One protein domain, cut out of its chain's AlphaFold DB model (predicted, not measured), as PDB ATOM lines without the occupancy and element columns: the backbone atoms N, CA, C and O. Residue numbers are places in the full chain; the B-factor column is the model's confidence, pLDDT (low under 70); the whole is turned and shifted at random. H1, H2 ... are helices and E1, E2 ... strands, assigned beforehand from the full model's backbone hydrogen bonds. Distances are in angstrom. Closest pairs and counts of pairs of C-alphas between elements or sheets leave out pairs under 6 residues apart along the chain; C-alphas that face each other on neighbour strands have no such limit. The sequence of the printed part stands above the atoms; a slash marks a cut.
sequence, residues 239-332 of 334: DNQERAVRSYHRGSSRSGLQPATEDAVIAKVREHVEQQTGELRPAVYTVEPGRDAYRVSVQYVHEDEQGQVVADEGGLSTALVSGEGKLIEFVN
ATOM      1  N   ASP A 239     174.849 124.817 167.173       86.50
ATOM      2  CA  ASP A 239     176.234 125.004 167.618       86.50
ATOM      3  C   ASP A 239     176.650 123.952 168.658       86.50
ATOM      4  O   ASP A 239     177.744 123.386 168.577       86.50
ATOM      5  N   ASN A 240     175.758 123.612 169.592       86.19
ATOM      6  CA  ASN A 240     176.002 122.540 170.558       86.19
ATOM      7  C   ASN A 240     176.188 121.176 169.873       86.19
ATOM      8  O   ASN A 240     177.097 120.423 170.235       86.19
ATOM      9  N   GLN A 241     175.360 120.864 168.873       86.00
ATOM     10  CA  GLN A 241     175.465 119.632 168.094       86.00
ATOM     11  C   GLN A 241     176.782 119.570 167.311       86.00
ATOM     12  O   GLN A 241     177.497 118.571 167.393       86.00
ATOM     13  N   GLU A 242     177.150 120.645 166.614       84.56
ATOM     14  CA  GLU A 242     178.397 120.739 165.850       84.56
ATOM     15  C   GLU A 242     179.632 120.584 166.746       84.56
ATOM     16  O   GLU A 242     180.554 119.830 166.420       84.56
ATOM     17  N   ARG A 243     179.642 121.229 167.920       79.75
ATOM     18  CA  ARG A 243     180.714 121.051 168.914       79.75
ATOM     19  C   ARG A 243     180.815 119.602 169.382       79.75
ATOM     20  O   ARG A 243     181.922 119.073 169.488       79.75
ATOM     21  N   ALA A 244     179.682 118.945 169.638       80.12
ATOM     22  CA  ALA A 244     179.661 117.546 170.058       80.12
ATOM     23  C   ALA A 244     180.212 116.617 168.961       80.12
ATOM     24  O   ALA A 244     181.080 115.786 169.243       80.12
ATOM     25  N   VAL A 245     179.783 116.797 167.707       78.31
ATOM     26  CA  VAL A 245     180.249 116.011 166.551       78.31
ATOM     27  C   VAL A 245     181.760 116.149 166.358       78.31
ATOM     28  O   VAL A 245     182.443 115.130 166.216       78.31
ATOM     29  N   ARG A 246     182.295 117.375 166.419       72.94
ATOM     30  CA  ARG A 246     183.739 117.649 166.288       72.94
ATOM     31  C   ARG A 246     184.545 117.063 167.441       72.94
ATOM     32  O   ARG A 246     185.600 116.473 167.219       72.94
ATOM     33  N   SER A 247     184.014 117.125 168.664       70.12
ATOM     34  CA  SER A 247     184.648 116.497 169.831       70.12
ATOM     35  C   SER A 247     184.765 114.973 169.684       70.12
ATOM     36  O   SER A 247     185.760 114.381 170.109       70.12
ATOM     37  N   TYR A 248     183.776 114.347 169.035       65.00
ATOM     38  CA  TYR A 248     183.705 112.904 168.824       65.00
ATOM     39  C   TYR A 248     184.589 112.432 167.654       65.00
ATOM     40  O   TYR A 248     185.186 111.360 167.728       65.00
ATOM     41  N   HIS A 249     184.745 113.238 166.597       61.91
ATOM     42  CA  HIS A 249     185.446 112.868 165.354       61.91
ATOM     43  C   HIS A 249     186.957 113.163 165.339       61.91
ATOM     44  O   HIS A 249     187.563 113.317 164.280       61.91
ATOM     45  N   ARG A 250     187.620 113.133 166.499       59.00
ATOM     46  CA  ARG A 250     189.055 113.460 166.651       59.00
ATOM     47  C   ARG A 250     190.039 112.579 165.851       59.00
ATOM     48  O   ARG A 250     191.241 112.823 165.912       59.00
ATOM     49  N   GLY A 251     189.560 111.554 165.139       52.59
ATOM     50  CA  GLY A 251     190.365 110.586 164.386       52.59
ATOM     51  C   GLY A 251     190.151 110.546 162.866       52.59
ATOM     52  O   GLY A 251     190.884 109.817 162.207       52.59
ATOM     53  N   SER A 252     189.191 111.283 162.291       57.25
ATOM     54  CA  SER A 252     188.943 111.264 160.837       57.25
ATOM     55  C   SER A 252     188.423 112.613 160.347       57.25
ATOM     56  O   SER A 252     187.264 112.950 160.569       57.25
ATOM     57  N   SER A 253     189.275 113.365 159.649       60.06
ATOM     58  CA  SER A 253     188.874 114.569 158.916       60.06
ATOM     59  C   SER A 253     188.192 114.189 157.601       60.06
ATOM     60  O   SER A 253     188.641 113.272 156.909       60.06
ATOM     61  N   ARG A 254     187.127 114.909 157.231       62.62
ATOM     62  CA  ARG A 254     186.475 114.763 155.916       62.62
ATOM     63  C   ARG A 254     187.329 115.330 154.779       62.62
ATOM     64  O   ARG A 254     187.181 114.885 153.646       62.62
ATOM     65  N   SER A 255     188.230 116.260 155.088       63.16
ATOM     66  CA  SER A 255     189.147 116.907 154.142       63.16
ATOM     67  C   SER A 255     190.523 116.231 154.058       63.16
ATOM     68  O   SER A 255     191.360 116.621 153.246       63.16
ATOM     69  N   GLY A 256     190.776 115.212 154.890       69.50
ATOM     70  CA  GLY A 256     192.078 114.546 154.998       69.50
ATOM     71  C   GLY A 256     193.134 115.366 155.751       69.50
ATOM     72  O   GLY A 256     194.286 114.940 155.839       69.50
ATOM     73  N   LEU A 257     192.752 116.518 156.311       78.50
ATOM     74  CA  LEU A 257     193.596 117.351 157.164       78.50
ATOM     75  C   LEU A 257     193.702 116.785 158.585       78.50
ATOM     76  O   LEU A 257     192.942 115.911 159.004       78.50
ATOM     77  N   GLN A 258     194.640 117.308 159.377       81.44
ATOM     78  CA  GLN A 258     194.551 117.098 160.819       81.44
ATOM     79  C   GLN A 258     193.284 117.790 161.353       81.44
ATOM     80  O   GLN A 258     193.094 118.972 161.053       81.44
ATOM     81  N   PRO A 259     192.461 117.122 162.186       81.69
ATOM     82  CA  PRO A 259     191.222 117.703 162.711       81.69
ATOM     83  C   PRO A 259     191.411 119.077 163.372       81.69
ATOM     84  O   PRO A 259     190.610 119.977 163.165       81.69
ATOM     85  N   ALA A 260     192.524 119.282 164.085       83.00
ATOM     86  CA  ALA A 260     192.834 120.565 164.719       83.00
ATOM     87  C   ALA A 260     193.051 121.711 163.711       83.00
ATOM     88  O   ALA A 260     192.698 122.854 163.998       83.00
ATOM     89  N   THR A 261     193.627 121.422 162.540       87.06
ATOM     90  CA  THR A 261     193.822 122.410 161.471       87.06
ATOM     91  C   THR A 261     192.494 122.756 160.814       87.06
ATOM     92  O   THR A 261     192.197 123.932 160.625       87.06
ATOM     93  N   GLU A 262     191.678 121.744 160.512       87.75
ATOM     94  CA  GLU A 262     190.342 121.935 159.944       87.75
ATOM     95  C   GLU A 262     189.456 122.773 160.880       87.75
ATOM     96  O   GLU A 262     188.876 123.770 160.451       87.75
ATOM     97  N   ASP A 263     189.440 122.449 162.177       88.62
ATOM     98  CA  ASP A 263     188.694 123.198 163.191       88.62
ATOM     99  C   ASP A 263     189.162 124.655 163.306       88.62
ATOM    100  O   ASP A 263     188.333 125.560 163.417       88.62
ATOM    101  N   ALA A 264     190.475 124.907 163.254       90.12
ATOM    102  CA  ALA A 264     191.027 126.259 163.313       90.12
ATOM    103  C   ALA A 264     190.634 127.102 162.084       90.12
ATOM    104  O   ALA A 264     190.274 128.273 162.225       90.12
ATOM    105  N   VAL A 265     190.656 126.501 160.890       92.88
ATOM    106  CA  VAL A 265     190.220 127.148 159.644       92.88
ATOM    107  C   VAL A 265     188.725 127.470 159.700       92.88
ATOM    108  O   VAL A 265     188.331 128.604 159.425       92.88
ATOM    109  N   ILE A 266     187.891 126.513 160.122       92.75
ATOM    110  CA  ILE A 266     186.442 126.719 160.273       92.75
ATOM    111  C   ILE A 266     186.149 127.811 161.306       92.75
ATOM    112  O   ILE A 266     185.307 128.673 161.059       92.75
ATOM    113  N   ALA A 267     186.843 127.805 162.448       92.06
ATOM    114  CA  ALA A 267     186.657 128.805 163.496       92.06
ATOM    115  C   ALA A 267     186.927 130.226 162.985       92.06
ATOM    116  O   ALA A 267     186.172 131.137 163.313       92.06
ATOM    117  N   LYS A 268     187.943 130.411 162.130       94.31
ATOM    118  CA  LYS A 268     188.254 131.713 161.529       94.31
ATOM    119  C   LYS A 268     187.133 132.219 160.616       94.31
ATOM    120  O   LYS A 268     186.778 133.394 160.684       94.31
ATOM    121  N   VAL A 269     186.573 131.352 159.771       93.69
ATOM    122  CA  VAL A 269     185.469 131.733 158.870       93.69
ATOM    123  C   VAL A 269     184.193 132.011 159.664       93.69
ATOM    124  O   VAL A 269     183.511 132.998 159.408       93.69
ATOM    125  N   ARG A 270     183.898 131.186 160.671       92.31
ATOM    126  CA  ARG A 270     182.750 131.381 161.561       92.31
ATOM    127  C   ARG A 270     182.830 132.707 162.324       92.31
ATOM    128  O   ARG A 270     181.857 133.450 162.327       92.31
ATOM    129  N   GLU A 271     183.982 133.012 162.923       92.25
ATOM    130  CA  GLU A 271     184.227 134.274 163.636       92.25
ATOM    131  C   GLU A 271     183.933 135.484 162.737       92.25
ATOM    132  O   GLU A 271     183.279 136.429 163.167       92.25
ATOM    133  N   HIS A 272     184.359 135.435 161.472       91.19
ATOM    134  CA  HIS A 272     184.073 136.491 160.501       91.19
ATOM    135  C   HIS A 272     182.571 136.661 160.237       91.19
ATOM    136  O   HIS A 272     182.066 137.782 160.277       91.19
ATOM    137  N   VAL A 273     181.854 135.558 160.004       90.50
ATOM    138  CA  VAL A 273     180.402 135.584 159.771       90.50
ATOM    139  C   VAL A 273     179.667 136.155 160.987       90.50
ATOM    140  O   VAL A 273     178.843 137.052 160.829       90.50
ATOM    141  N   GLU A 274     179.996 135.691 162.195       88.94
ATOM    142  CA  GLU A 274     179.380 136.156 163.446       88.94
ATOM    143  C   GLU A 274     179.654 137.643 163.715       88.94
ATOM    144  O   GLU A 274     178.765 138.361 164.171       88.94
ATOM    145  N   GLN A 275     180.858 138.136 163.403       88.19
ATOM    146  CA  GLN A 275     181.185 139.561 163.521       88.19
ATOM    147  C   GLN A 275     180.344 140.431 162.577       88.19
ATOM    148  O   GLN A 275     179.988 141.552 162.938       88.19
ATOM    149  N   GLN A 276     180.019 139.931 161.381       84.31
ATOM    150  CA  GLN A 276     179.215 140.664 160.401       84.31
ATOM    151  C   GLN A 276     177.719 140.664 160.727       84.31
ATOM    152  O   GLN A 276     177.043 141.662 160.472       84.31
ATOM    153  N   THR A 277     177.185 139.562 161.257       80.75
ATOM    154  CA  THR A 277     175.755 139.445 161.593       80.75
ATOM    155  C   THR A 277     175.425 139.909 163.007       80.75
ATOM    156  O   THR A 277     174.283 140.282 163.263       80.75
ATOM    157  N   GLY A 278     176.396 139.888 163.925       83.25
ATOM    158  CA  GLY A 278     176.180 140.118 165.356       83.25
ATOM    159  C   GLY A 278     175.498 138.948 166.076       83.25
ATOM    160  O   GLY A 278     175.155 139.070 167.252       83.25
ATOM    161  N   GLU A 279     175.291 137.822 165.391       81.62
ATOM    162  CA  GLU A 279     174.597 136.641 165.906       81.62
ATOM    163  C   GLU A 279     175.126 135.344 165.286       81.62
ATOM    164  O   GLU A 279     175.719 135.340 164.206       81.62
ATOM    165  N   LEU A 280     174.873 134.221 165.962       84.31
ATOM    166  CA  LEU A 280     175.235 132.895 165.471       84.31
ATOM    167  C   LEU A 280     174.447 132.561 164.202       84.31
ATOM    168  O   LEU A 280     173.219 132.513 164.223       84.31
ATOM    169  N   ARG A 281     175.163 132.270 163.111       87.19
ATOM    170  CA  ARG A 281     174.578 131.793 161.853       87.19
ATOM    171  C   ARG A 281     174.820 130.292 161.693       87.19
ATOM    172  O   ARG A 281     175.972 129.886 161.497       87.19
ATOM    173  N   PRO A 282     173.769 129.458 161.759       91.00
ATOM    174  CA  PRO A 282     173.886 128.038 161.467       91.00
ATOM    175  C   PRO A 282     174.374 127.829 160.039       91.00
ATOM    176  O   PRO A 282     173.824 128.371 159.081       91.00
ATOM    177  N   ALA A 283     175.449 127.062 159.908       92.81
ATOM    178  CA  ALA A 283     176.023 126.722 158.622       92.81
ATOM    179  C   ALA A 283     176.803 125.412 158.705       92.81
ATOM    180  O   ALA A 283     177.386 125.074 159.744       92.81
ATOM    181  N   VAL A 284     176.841 124.715 157.575       92.06
ATOM    182  CA  VAL A 284     177.735 123.593 157.313       92.06
ATOM    183  C   VAL A 284     178.987 124.135 156.630       92.06
ATOM    184  O   VAL A 284     178.900 124.861 155.642       92.06
ATOM    185  N   TYR A 285     180.153 123.763 157.153       92.56
ATOM    186  CA  TYR A 285     181.451 124.198 156.642       92.56
ATOM    187  C   TYR A 285     182.162 123.018 155.987       92.56
ATOM    188  O   TYR A 285     182.298 121.961 156.601       92.56
ATOM    189  N   THR A 286     182.631 123.203 154.755       92.62
ATOM    190  CA  THR A 286     183.433 122.206 154.031       92.62
ATOM    191  C   THR A 286     184.779 122.814 153.677       92.62
ATOM    192  O   THR A 286     184.820 123.851 153.021       92.62
ATOM    193  N   VAL A 287     185.871 122.192 154.128       93.06
ATOM    194  CA  VAL A 287     187.237 122.680 153.904       93.06
ATOM    195  C   VAL A 287     187.902 121.879 152.790       93.06
ATOM    196  O   VAL A 287     187.976 120.655 152.850       93.06
ATOM    197  N   GLU A 288     188.434 122.580 151.798       92.75
ATOM    198  CA  GLU A 288     189.231 122.023 150.712       92.75
ATOM    199  C   GLU A 288     190.666 122.572 150.803       92.75
ATOM    200  O   GLU A 288     190.880 123.785 150.659       92.75
ATOM    201  N   PRO A 289     191.671 121.720 151.070       90.88
ATOM    202  CA  PRO A 289     193.056 122.162 151.142       90.88
ATOM    203  C   PRO A 289     193.611 122.481 149.750       90.88
ATOM    204  O   PRO A 289     193.536 121.672 148.826       90.88
ATOM    205  N   GLY A 290     194.212 123.659 149.616       87.50
ATOM    206  CA  GLY A 290     195.015 124.070 148.470       87.50
ATOM    207  C   GLY A 290     196.512 124.063 148.790       87.50
ATOM    208  O   GLY A 290     196.943 123.607 149.845       87.50
ATOM    209  N   ARG A 291     197.323 124.587 147.860       82.31
ATOM    210  CA  ARG A 291     198.790 124.602 147.990       82.31
ATOM    211  C   ARG A 291     199.281 125.463 149.162       82.31
ATOM    212  O   ARG A 291     200.124 125.004 149.918       82.31
ATOM    213  N   ASP A 292     198.721 126.667 149.304       87.06
ATOM    214  CA  ASP A 292     199.148 127.680 150.290       87.06
ATOM    215  C   ASP A 292     197.960 128.312 151.053       87.06
ATOM    216  O   ASP A 292     198.115 129.264 151.823       87.06
ATOM    217  N   ALA A 293     196.748 127.802 150.821       93.44
ATOM    218  CA  ALA A 293     195.503 128.315 151.380       93.44
ATOM    219  C   ALA A 293     194.439 127.212 151.453       93.44
ATOM    220  O   ALA A 293     194.531 126.196 150.766       93.44
ATOM    221  N   TYR A 294     193.408 127.447 152.253       94.56
ATOM    222  CA  TYR A 294     192.233 126.605 152.412       94.56
ATOM    223  C   TYR A 294     191.028 127.314 151.806       94.56
ATOM    224  O   TYR A 294     190.736 128.460 152.159       94.56
ATOM    225  N   ARG A 295     190.316 126.632 150.911       95.19
ATOM    226  CA  ARG A 295     189.006 127.075 150.437       95.19
ATOM    227  C   ARG A 295     187.953 126.515 151.382       95.19
ATOM    228  O   ARG A 295     187.984 125.331 151.701       95.19
ATOM    229  N   VAL A 296     187.046 127.358 151.852       94.69
ATOM    230  CA  VAL A 296     185.976 126.955 152.766       94.69
ATOM    231  C   VAL A 296     184.640 127.295 152.136       94.69
ATOM    232  O   VAL A 296     184.339 128.465 151.926       94.69
ATOM    233  N   SER A 297     183.836 126.276 151.865       94.31
ATOM    234  CA  SER A 297     182.444 126.445 151.460       94.31
ATOM    235  C   SER A 297     181.572 126.530 152.711       94.31
ATOM    236  O   SER A 297     181.661 125.667 153.587       94.31
ATOM    237  N   VAL A 298     180.744 127.568 152.795       93.88
ATOM    238  CA  VAL A 298     179.822 127.846 153.899       93.88
ATOM    239  C   VAL A 298     178.407 127.737 153.355       93.88
ATOM    240  O   VAL A 298     177.964 128.615 152.626       93.88
ATOM    241  N   GLN A 299     177.707 126.659 153.691       93.25
ATOM    242  CA  GLN A 299     176.296 126.497 153.351       93.25
ATOM    243  C   GLN A 299     175.458 126.876 154.567       93.25
ATOM    244  O   GLN A 299     175.435 126.126 155.547       93.25
ATOM    245  N   TYR A 300     174.776 128.018 154.514       91.25
ATOM    246  CA  TYR A 300     173.826 128.399 155.558       91.25
ATOM    247  C   TYR A 300     172.636 127.440 155.583       91.25
ATOM    248  O   TYR A 300     172.239 126.897 154.544       91.25
ATOM    249  N   VAL A 301     172.117 127.200 156.786       90.88
ATOM    250  CA  VAL A 301     171.001 126.286 157.029       90.88
ATOM    251  C   VAL A 301     169.995 126.898 157.998       90.88
ATOM    252  O   VAL A 301     170.364 127.675 158.880       90.88
ATOM    253  N   HIS A 302     168.743 126.474 157.888       87.81
ATOM    254  CA  HIS A 302     167.685 126.778 158.845       87.81
ATOM    255  C   HIS A 302     166.903 125.516 159.211       87.81
ATOM    256  O   HIS A 302     167.042 124.467 158.579       87.81
ATOM    257  N   GLU A 303     166.093 125.623 160.261       87.81
ATOM    258  CA  GLU A 303     165.103 124.614 160.617       87.81
ATOM    259  C   GLU A 303     163.766 124.989 159.970       87.81
ATOM    260  O   GLU A 303     163.266 126.097 160.182       87.81
ATOM    261  N   ASP A 304     163.210 124.094 159.156       84.69
ATOM    262  CA  ASP A 304     161.904 124.297 158.530       84.69
ATOM    263  C   ASP A 304     160.744 124.124 159.533       84.69
ATOM    264  O   ASP A 304     160.926 123.794 160.709       84.69
ATOM    265  N   GLU A 305     159.505 124.315 159.074       80.62
ATOM    266  CA  GLU A 305     158.309 124.176 159.922       80.62
ATOM    267  C   GLU A 305     158.133 122.771 160.533       80.62
ATOM    268  O   GLU A 305     157.400 122.603 161.512       80.62
ATOM    269  N   GLN A 306     158.787 121.762 159.956       85.19
ATOM    270  CA  GLN A 306     158.719 120.354 160.349       85.19
ATOM    271  C   GLN A 306     159.882 119.960 161.271       85.19
ATOM    272  O   GLN A 306     159.965 118.802 161.693       85.19
ATOM    273  N   GLY A 307     160.764 120.903 161.611       83.81
ATOM    274  CA  GLY A 307     161.936 120.654 162.440       83.81
ATOM    275  C   GLY A 307     163.116 120.044 161.676       83.81
ATOM    276  O   GLY A 307     164.032 119.516 162.308       83.81
ATOM    277  N   GLN A 308     163.091 120.034 160.339       87.62
ATOM    278  CA  GLN A 308     164.179 119.504 159.519       87.62
ATOM    279  C   GLN A 308     165.201 120.590 159.204       87.62
ATOM    280  O   GLN A 308     164.850 121.731 158.917       87.62
ATOM    281  N   VAL A 309     166.482 120.215 159.213       89.94
ATOM    282  CA  VAL A 309     167.559 121.118 158.802       89.94
ATOM    283  C   VAL A 309     167.660 121.125 157.284       89.94
ATOM    284  O   VAL A 309     167.952 120.096 156.672       89.94
ATOM    285  N   VAL A 310     167.458 122.295 156.691       90.31
ATOM    286  CA  VAL A 310     167.479 122.518 155.244       90.31
ATOM    287  C   VAL A 310     168.442 123.652 154.887       90.31
ATOM    288  O   VAL A 310     168.756 124.503 155.716       90.31
ATOM    289  N   ALA A 311     168.956 123.638 153.659       88.75
ATOM    290  CA  ALA A 311     169.870 124.659 153.158       88.75
ATOM    291  C   ALA A 311     169.128 125.958 152.807       88.75
ATOM    292  O   ALA A 311     168.071 125.912 152.180       88.75
ATOM    293  N   ASP A 312     169.716 127.104 153.157       83.50
ATOM    294  CA  ASP A 312     169.246 128.411 152.694       83.50
ATOM    295  C   ASP A 312     169.468 128.540 151.179       83.50
ATOM    296  O   ASP A 312     170.565 128.285 150.664       83.50
ATOM    297  N   GLU A 313     168.434 128.970 150.458       74.19
ATOM    298  CA  GLU A 313     168.518 129.254 149.026       74.19
ATOM    299  C   GLU A 313     169.467 130.436 148.772       74.19
ATOM    300  O   GLU A 313     169.386 131.472 149.430       74.19
ATOM    301  N   GLY A 314     170.433 130.267 147.861       71.62
ATOM    302  CA  GLY A 314     171.502 131.255 147.660       71.62
ATOM    303  C   GLY A 314     172.485 131.375 148.836       71.62
ATOM    304  O   GLY A 314     173.383 132.211 148.807       71.62
ATOM    305  N   GLY A 315     172.353 130.531 149.863       78.31
ATOM    306  CA  GLY A 315     173.145 130.565 151.092       78.31
ATOM    307  C   GLY A 315     174.530 129.920 150.998       78.31
ATOM    308  O   GLY A 315     175.073 129.529 152.030       78.31
ATOM    309  N   LEU A 316     175.089 129.745 149.799       87.00
ATOM    310  CA  LEU A 316     176.413 129.147 149.619       87.00
ATOM    311  C   LEU A 316     177.477 130.234 149.469       87.00
ATOM    312  O   LEU A 316     177.651 130.785 148.387       87.00
ATOM    313  N   SER A 317     178.235 130.495 150.526       90.44
ATOM    314  CA  SER A 317     179.377 131.412 150.496       90.44
ATOM    315  C   SER A 317     180.697 130.655 150.388       90.44
ATOM    316  O   SER A 317     180.805 129.490 150.770       90.44
ATOM    317  N   THR A 318     181.726 131.313 149.866       91.44
ATOM    318  CA  THR A 318     183.085 130.776 149.787       91.44
ATOM    319  C   THR A 318     184.053 131.707 150.497       91.44
ATOM    320  O   THR A 318     184.062 132.910 150.257       91.44
ATOM    321  N   ALA A 319     184.912 131.141 151.334       93.25
ATOM    322  CA  ALA A 319     186.003 131.841 151.986       93.25
ATOM    323  C   ALA A 319     187.354 131.281 151.536       93.25
ATOM    324  O   ALA A 319     187.489 130.082 151.280       93.25
ATOM    325  N   LEU A 320     188.369 132.138 151.497       93.06
ATOM    326  CA  LEU A 320     189.760 131.743 151.311       93.06
ATOM    327  C   LEU A 320     190.551 132.105 152.568       93.06
ATOM    328  O   LEU A 320     190.600 133.267 152.964       93.06
ATOM    329  N   VAL A 321     191.181 131.113 153.192       94.00
ATOM    330  CA  VAL A 321     191.981 131.277 154.416       94.00
ATOM    331  C   VAL A 321     193.431 130.909 154.115       94.00
ATOM    332  O   VAL A 321     193.688 129.856 153.546       94.00
ATOM    333  N   SER A 322     194.398 131.752 154.478       92.38
ATOM    334  CA  SER A 322     195.824 131.470 154.263       92.38
ATOM    335  C   SER A 322     196.295 130.248 155.059       92.38
ATOM    336  O   SER A 322     195.687 129.879 156.067       92.38
ATOM    337  N   GLY A 323     197.431 129.660 154.669       86.19
ATOM    338  CA  GLY A 323     198.112 128.625 155.460       86.19
ATOM    339  C   GLY A 323     198.406 129.036 156.913       86.19
ATOM    340  O   GLY A 323     198.456 128.184 157.795       86.19
ATOM    341  N   GLU A 324     198.530 130.342 157.174       86.06
ATOM    342  CA  GLU A 324     198.741 130.940 158.501       86.06
ATOM    343  C   GLU A 324     197.435 131.209 159.276       86.06
ATOM    344  O   GLU A 324     197.470 131.709 160.398       86.06
ATOM    345  N   GLY A 325     196.268 130.906 158.698       84.81
ATOM    346  CA  GLY A 325     194.969 131.091 159.350       84.81
ATOM    347  C   GLY A 325     194.389 132.507 159.242       84.81
ATOM    348  O   GLY A 325     193.529 132.882 160.042       84.81
ATOM    349  N   LYS A 326     194.834 133.313 158.270       89.00
ATOM    350  CA  LYS A 326     194.264 134.642 157.988       89.00
ATOM    351  C   LYS A 326     193.172 134.536 156.925       89.00
ATOM    352  O   LYS A 326     193.411 133.961 155.869       89.00
ATOM    353  N   LEU A 327     192.003 135.131 157.164       89.62
ATOM    354  CA  LEU A 327     190.977 135.270 156.130       89.62
ATOM    355  C   LEU A 327     191.483 136.226 155.035       89.62
ATOM    356  O   LEU A 327     191.807 137.379 155.319       89.62
ATOM    357  N   ILE A 328     191.603 135.717 153.811       88.50
ATOM    358  CA  ILE A 328     192.056 136.454 152.626       88.50
ATOM    359  C   ILE A 328     190.855 137.067 151.907       88.50
ATOM    360  O   ILE A 328     190.895 138.235 151.531       88.50
ATOM    361  N   GLU A 329     189.801 136.275 151.725       88.44
ATOM    362  CA  GLU A 329     188.630 136.632 150.928       88.44
ATOM    363  C   GLU A 329     187.385 135.931 151.483       88.44
ATOM    364  O   GLU A 329     187.473 134.803 151.976       88.44
ATOM    365  N   PHE A 330     186.232 136.593 151.391       89.25
ATOM    366  CA  PHE A 330     184.922 136.020 151.678       89.25
ATOM    367  C   PHE A 330     183.927 136.531 150.633       89.25
ATOM    368  O   PHE A 330     183.734 137.739 150.509       89.25
ATOM    369  N   VAL A 331     183.335 135.613 149.871       84.62
ATOM    370  CA  VAL A 331     182.410 135.897 148.769       84.62
ATOM    371  C   VAL A 331     181.099 135.180 149.038       84.62
ATOM    372  O   VAL A 331     181.093 133.967 149.260       84.62
ATOM    373  N   ASN A 332     179.982 135.901 148.988       79.75
ATOM    374  CA  ASN A 332     178.667 135.277 149.121       79.75
ATOM    375  C   ASN A 332     178.173 134.682 147.806       79.75
ATOM    376  O   ASN A 332     178.527 135.156 146.724       79.75
TER     377      ASN A 332
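Overview. This is residues 239 to 332 of the 334 residues of an uncharacterized protein of Rubripirellula reticaptiva (UniProt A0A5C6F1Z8). A twisted sheet of four antiparallel strands has the long helix H2 packed over one face, while the other face is bare. The shorter helix H1 lies off beyond the E1 edge of the sheet, joined to H2 by a loop, and the end of H2 with the turn after it, residues 274 to 279, sticks out free. The printed part has 94 residues, with two named helices and then four named strands, H1 H2 E1 E2 E3 E4; the sheet's order is E1 - E2 - E3 - E4. The class is mixed, helices and strands, and the whole is compact, with a radius of gyration of the C-alphas of 13.4 A and spans of 42 by 30 by 20 A.

Along the chain. H1 is residues 239 to 248, 14.3 A long, and begins at C-alpha 239 at (176.234, 125.004, 167.618). H2, residues 259 to 277, is 26.7 A long and begins at C-alpha 259 at (191.222, 117.703, 162.711). E1 is residues 283 to 289, 19.2 A. E2 is residues 293 to 303, 32.0 A. E3, residues 309 to 322, is 30.4 A long and bends by 89 degrees at residue 313. E4, residues 327 to 331, is 11.3 A long and ends at C-alpha 331 at (182.410, 135.897, 148.769).

Arrangement. H1 is not on the sheet, and it is apart from H2, but only just, with their closest C-alphas 8.1 A apart. H2 is on the sheet, two layers with the helix on one face. Its closest C-alphas to E1 are those of Ile 266 and Tyr 285, 6.7 A apart; to E3, those of Val 265 and Val 321, 6.9 A apart; to E4, those of Lys 268 and Leu 327, 7.0 A apart. The strands form a meander, each the antiparallel neighbour of the one before, and E1 and E4 are its edge strands. In the hairpin of E1 and E2, directions 163 degrees apart, N 286 and O 297 are within hydrogen-bond range at 2.9 A. In the hairpin of E2 and E3, at 161 degrees, N 298 and O 317 are within range at 2.8 A, and beyond the bend N 302 and O 310 at 2.9 A. In the hairpin of E3 and E4, at 145 degrees, N 320 and O 329 are within range at 2.9 A. In H1 and H2 every O i to N i+4 pair is within hydrogen-bond range.

Size, cuts and confidence. The two C-alphas farthest apart are those of Asp 292 and Gln 306, 42.3 A. The printed part has no cut and no long link; the link from H1 to H2 is short, and the others are tight. The mean pLDDT of the printed part is 84.9, and residues 248 to 256 are under 70.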